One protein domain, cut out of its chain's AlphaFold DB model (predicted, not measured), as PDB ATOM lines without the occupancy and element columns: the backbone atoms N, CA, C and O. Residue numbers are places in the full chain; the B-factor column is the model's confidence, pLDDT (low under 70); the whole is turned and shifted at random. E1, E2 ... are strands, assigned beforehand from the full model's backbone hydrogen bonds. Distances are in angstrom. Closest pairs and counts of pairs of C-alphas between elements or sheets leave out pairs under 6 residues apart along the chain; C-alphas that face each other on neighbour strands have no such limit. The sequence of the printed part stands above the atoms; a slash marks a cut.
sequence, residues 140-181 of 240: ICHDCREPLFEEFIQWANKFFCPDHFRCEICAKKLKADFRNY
ATOM      1  N   ILE A 140     186.091 205.687 158.129       85.25
ATOM      2  CA  ILE A 140     187.048 206.646 158.680       85.25
ATOM      3  C   ILE A 140     188.464 206.208 158.311       85.25
ATOM      4  O   ILE A 140     188.818 205.032 158.435       85.25
ATOM      5  N   CYS A 141     189.304 207.154 157.893       87.75
ATOM      6  CA  CYS A 141     190.714 206.863 157.670       87.75
ATOM      7  C   CYS A 141     191.398 206.451 158.979       87.75
ATOM      8  O   CYS A 141     191.355 207.181 159.967       87.75
ATOM      9  N   HIS A 142     192.103 205.320 158.971       87.00
ATOM     10  CA  HIS A 142     192.815 204.833 160.154       87.00
ATOM     11  C   HIS A 142     193.879 205.814 160.678       87.00
ATOM     12  O   HIS A 142     194.104 205.877 161.885       87.00
ATOM     13  N   ASP A 143     194.506 206.586 159.786       86.56
ATOM     14  CA  ASP A 143     195.583 207.516 160.129       86.56
ATOM     15  C   ASP A 143     195.090 208.933 160.454       86.56
ATOM     16  O   ASP A 143     195.385 209.436 161.535       86.56
ATOM     17  N   CYS A 144     194.339 209.588 159.556       87.88
ATOM     18  CA  CYS A 144     193.883 210.968 159.794       87.88
ATOM     19  C   CYS A 144     192.569 211.072 160.565       87.88
ATOM     20  O   CYS A 144     192.207 212.160 160.998       87.88
ATOM     21  N   ARG A 145     191.854 209.956 160.756       85.31
ATOM     22  CA  ARG A 145     190.523 209.916 161.383       85.31
ATOM     23  C   ARG A 145     189.476 210.802 160.704       85.31
ATOM     24  O   ARG A 145     188.441 211.096 161.295       85.31
ATOM     25  N   GLU A 146     189.717 211.187 159.456       83.44
ATOM     26  CA  GLU A 146     188.754 211.926 158.652       83.44
ATOM     27  C   GLU A 146     187.813 210.963 157.913       83.44
ATOM     28  O   GLU A 146     188.238 209.868 157.515       83.44
ATOM     29  N   PRO A 147     186.540 211.350 157.724       83.06
ATOM     30  CA  PRO A 147     185.584 210.570 156.951       83.06
ATOM     31  C   PRO A 147     185.972 210.524 155.468       83.06
ATOM     32  O   PRO A 147     186.281 211.546 154.850       83.06
ATOM     33  N   LEU A 148     185.928 209.327 154.890       81.62
ATOM     34  CA  LEU A 148     186.284 209.060 153.500       81.62
ATOM     35  C   LEU A 148     185.039 209.163 152.611       81.62
ATOM     36  O   LEU A 148     184.103 208.377 152.734       81.62
ATOM     37  N   PHE A 149     185.031 210.150 151.712       69.81
ATOM     38  CA  PHE A 149     183.887 210.444 150.836       69.81
ATOM     39  C   PHE A 149     184.038 209.939 149.397       69.81
ATOM     40  O   PHE A 149     183.037 209.800 148.699       69.81
ATOM     41  N   GLU A 150     185.272 209.742 148.933       68.62
ATOM     42  CA  GLU A 150     185.608 209.465 147.528       68.62
ATOM     43  C   GLU A 150     186.497 208.217 147.439       68.62
ATOM     44  O   GLU A 150     186.273 207.260 148.174       68.62
ATOM     45  N   GLU A 151     187.485 208.194 146.543       71.81
ATOM     46  CA  GLU A 151     188.424 207.082 146.403       71.81
ATOM     47  C   GLU A 151     189.104 206.774 147.743       71.81
ATOM     48  O   GLU A 151     189.857 207.581 148.293       71.81
ATOM     49  N   PHE A 152     188.823 205.589 148.281       79.00
ATOM     50  CA  PHE A 152     189.448 205.080 149.491       79.00
ATOM     51  C   PHE A 152     190.157 203.765 149.208       79.00
ATOM     52  O   PHE A 152     189.760 202.976 148.350       79.00
ATOM     53  N   ILE A 153     191.216 203.520 149.970       83.12
ATOM     54  CA  ILE A 153     192.022 202.311 149.855       83.12
ATOM     55  C   ILE A 153     191.688 201.433 151.052       83.12
ATOM     56  O   ILE A 153     191.930 201.814 152.199       83.12
ATOM     57  N   GLN A 154     191.123 200.259 150.787       84.62
ATOM     58  CA  GLN A 154     190.892 199.252 151.814       84.62
ATOM     59  C   GLN A 154     192.081 198.290 151.856       84.62
ATOM     60  O   GLN A 154     192.407 197.636 150.867       84.62
ATOM     61  N   TRP A 155     192.720 198.184 153.017       83.12
ATOM     62  CA  TRP A 155     193.834 197.270 153.244       83.12
ATOM     63  C   TRP A 155     193.743 196.650 154.633       83.12
ATOM     64  O   TRP A 155     193.568 197.362 155.620       83.12
ATOM     65  N   ALA A 156     193.877 195.323 154.723       83.00
ATOM     66  CA  ALA A 156     193.828 194.580 155.988       83.00
ATOM     67  C   ALA A 156     192.611 194.940 156.875       83.00
ATOM     68  O   ALA A 156     192.751 195.137 158.081       83.00
ATOM     69  N   ASN A 157     191.421 195.048 156.267       82.75
ATOM     70  CA  ASN A 157     190.163 195.461 156.912       82.75
ATOM     71  C   ASN A 157     190.178 196.868 157.540       82.75
ATOM     72  O   ASN A 157     189.358 197.172 158.401       82.75
ATOM     73  N   LYS A 158     191.091 197.737 157.104       85.19
ATOM     74  CA  LYS A 158     191.140 199.155 157.466       85.19
ATOM     75  C   LYS A 158     190.999 200.011 156.216       85.19
ATOM     76  O   LYS A 158     191.385 199.588 155.126       85.19
ATOM     77  N   PHE A 159     190.482 201.220 156.390       85.81
ATOM     78  CA  PHE A 159     190.322 202.189 155.314       85.81
ATOM     79  C   PHE A 159     191.349 203.315 155.444       85.81
ATOM     80  O   PHE A 159     191.652 203.789 156.542       85.81
ATOM     81  N   PHE A 160     191.893 203.741 154.308       86.56
ATOM     82  CA  PHE A 160     192.907 204.783 154.208       86.56
ATOM     83  C   PHE A 160     192.529 205.776 153.111       86.56
ATOM     84  O   PHE A 160     191.982 205.382 152.079       86.56
ATOM     85  N   CYS A 161     192.842 207.057 153.313       84.12
ATOM     86  CA  CYS A 161     192.770 208.022 152.222       84.12
ATOM     87  C   CYS A 161     193.992 207.869 151.291       84.12
ATOM     88  O   CYS A 161     195.033 207.347 151.720       84.12
ATOM     89  N   PRO A 162     193.908 208.366 150.044       83.06
ATOM     90  CA  PRO A 162     195.009 208.300 149.082       83.06
ATOM     91  C   PRO A 162     196.308 208.942 149.589       83.06
ATOM     92  O   PRO A 162     197.402 208.496 149.250       83.06
ATOM     93  N   ASP A 163     196.199 209.962 150.443       83.00
ATOM     94  CA  ASP A 163     197.356 210.673 150.980       83.00
ATOM     95  C   ASP A 163     198.060 209.963 152.136       83.00
ATOM     96  O   ASP A 163     199.274 210.127 152.302       83.00
ATOM     97  N   HIS A 164     197.328 209.168 152.919       85.81
ATOM     98  CA  HIS A 164     197.851 208.524 154.124       85.81
ATOM     99  C   HIS A 164     198.163 207.036 153.939       85.81
ATOM    100  O   HIS A 164     198.811 206.457 154.810       85.81
ATOM    101  N   PHE A 165     197.806 206.431 152.800       87.00
ATOM    102  CA  PHE A 165     198.199 205.061 152.466       87.00
ATOM    103  C   PHE A 165     199.716 204.954 152.226       87.00
ATOM    104  O   PHE A 165     200.242 205.171 151.128       87.00
ATOM    105  N   ARG A 166     200.443 204.634 153.298       87.06
ATOM    106  CA  ARG A 166     201.905 204.546 153.328       87.06
ATOM    107  C   ARG A 166     202.372 203.181 153.813       87.06
ATOM    108  O   ARG A 166     201.719 202.529 154.621       87.06
ATOM    109  N   CYS A 167     203.531 202.755 153.328       81.69
ATOM    110  CA  CYS A 167     204.159 201.522 153.788       81.69
ATOM    111  C   CYS A 167     204.546 201.631 155.273       81.69
ATOM    112  O   CYS A 167     205.254 202.560 155.647       81.69
ATOM    113  N   GLU A 168     204.159 200.654 156.092       79.38
ATOM    114  CA  GLU A 168     204.468 200.616 157.533       79.38
ATOM    115  C   GLU A 168     205.978 200.559 157.822       79.38
ATOM    116  O   GLU A 168     206.447 201.104 158.814       79.38
ATOM    117  N   ILE A 169     206.762 199.965 156.917       85.19
ATOM    118  CA  ILE A 169     208.211 199.795 157.092       85.19
ATOM    119  C   ILE A 169     208.992 201.032 156.630       85.19
ATOM    120  O   ILE A 169     209.977 201.411 157.256       85.19
ATOM    121  N   CYS A 170     208.603 201.643 155.504       85.94
ATOM    122  CA  CYS A 170     209.400 202.703 154.868       85.94
ATOM    123  C   CYS A 170     208.715 204.074 154.792       85.94
ATOM    124  O   CYS A 170     209.296 204.995 154.222       85.94
ATOM    125  N   ALA A 171     207.490 204.206 155.311       81.62
ATOM    126  CA  ALA A 171     206.658 205.416 155.327       81.62
ATOM    127  C   ALA A 171     206.415 206.092 153.962       81.62
ATOM    128  O   ALA A 171     205.836 207.176 153.895       81.62
ATOM    129  N   LYS A 172     206.813 205.464 152.849       83.88
ATOM    130  CA  LYS A 172     206.581 205.997 151.503       83.88
ATOM    131  C   LYS A 172     205.115 205.848 151.112       83.88
ATOM    132  O   LYS A 172     204.532 204.784 151.335       83.88
ATOM    133  N   LYS A 173     204.570 206.895 150.481       84.00
ATOM    134  CA  LYS A 173     203.247 206.879 149.844       84.00
ATOM    135  C   LYS A 173     203.202 205.758 148.804       84.00
ATOM    136  O   LYS A 173     204.071 205.687 147.928       84.00
ATOM    137  N   LEU A 174     202.219 204.876 148.929       82.12
ATOM    138  CA  LEU A 174     201.986 203.788 147.989       82.12
ATOM    139  C   LEU A 174     200.962 204.253 146.953       82.12
ATOM    140  O   LEU A 174     199.947 204.848 147.302       82.12
ATOM    141  N   LYS A 175     201.235 204.007 145.670       73.12
ATOM    142  CA  LYS A 175     200.280 204.312 144.599       73.12
ATOM    143  C   LYS A 175     199.197 203.239 144.552       73.12
ATOM    144  O   LYS A 175     199.509 202.056 144.671       73.12
ATOM    145  N   ALA A 176     197.956 203.655 144.328       62.56
ATOM    146  CA  ALA A 176     196.777 202.796 144.225       62.56
ATOM    147  C   ALA A 176     196.671 202.041 142.876       62.56
ATOM    148  O   ALA A 176     195.575 201.763 142.397       62.56
ATOM    149  N   ASP A 177     197.798 201.705 142.242       59.28
ATOM    150  CA  ASP A 177     197.823 200.998 140.957       59.28
ATOM    151  C   ASP A 177     197.667 199.485 141.204       59.28
ATOM    152  O   ASP A 177     198.635 198.722 141.222       59.28
ATOM    153  N   PHE A 178     196.440 199.036 141.476       55.38
ATOM    154  CA  PHE A 178     196.163 197.662 141.902       55.38
ATOM    155  C   PHE A 178     195.858 196.714 140.728       55.38
ATOM    156  O   PHE A 178     194.716 196.560 140.299       55.38
ATOM    157  N   ARG A 179     196.866 195.957 140.281       44.34
ATOM    158  CA  ARG A 179     196.670 194.555 139.868       44.34
ATOM    159  C   ARG A 179     197.417 193.682 140.869       44.34
ATOM    160  O   ARG A 179     198.639 193.691 140.888       44.34
ATOM    161  N   ASN A 180     196.665 192.930 141.667       40.56
ATOM    162  CA  ASN A 180     197.137 191.911 142.607       40.56
ATOM    163  C   ASN A 180     198.037 192.408 143.746       40.56
ATOM    164  O   ASN A 180     199.260 192.344 143.667       40.56
ATOM    165  N   TYR A 181     197.423 192.722 144.885       49.47
ATOM    166  CA  TYR A 181     198.018 192.284 146.144       49.47
ATOM    167  C   TYR A 181     197.088 191.246 146.767       49.47
ATOM    168  O   TYR A 181     196.030 191.612 147.286       49.47
TER     169      TYR A 181
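Overview. This is residues 140 to 181 of the 240 residues of the protein "LIM zinc-binding domain-containing protein" of Sparganum proliferum (UniProt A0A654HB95). The printed part has little regular structure: a small hairpin, E1 and E2, stands in the middle between two long loop stretches, residues 140 to 152 on one side and residues 161 to 181 on the other. The second stretch runs out to a turn near Ile 169 and folds back. The 42 printed residues hold no named helix and two named strands, E1 then E2, antiparallel; the class is all strand, with 6 residues in named elements. The whole is compact, with a radius of gyration of the C-alphas of 10.0 A and spans of 24 by 21 by 17 A.

Along the chain. E1 is residues 153 to 155, 6.3 A long, from C-alpha 153 at (192.022, 202.311, 149.855). E2 is residues 158 to 160, 6.7 A long, ending at C-alpha 160 at (192.907, 204.783, 154.208).

Arrangement. E1 and E2 form a hairpin with a tight link, antiparallel at 148 degrees. C-alphas 154 and 159 face each other at 4.6 A. N 153 and O 160 are within hydrogen-bond range at 2.9 A, as are N 158 and O 155 at 2.9 A.

Size, cuts and confidence. The C-alphas farthest apart, of Phe 149 and Ile 169, are 27.3 A apart. The printed part has no cut. Mean pLDDT of the printed part is 78.3; residues 149 to 150 and 176 to 181 are under 70.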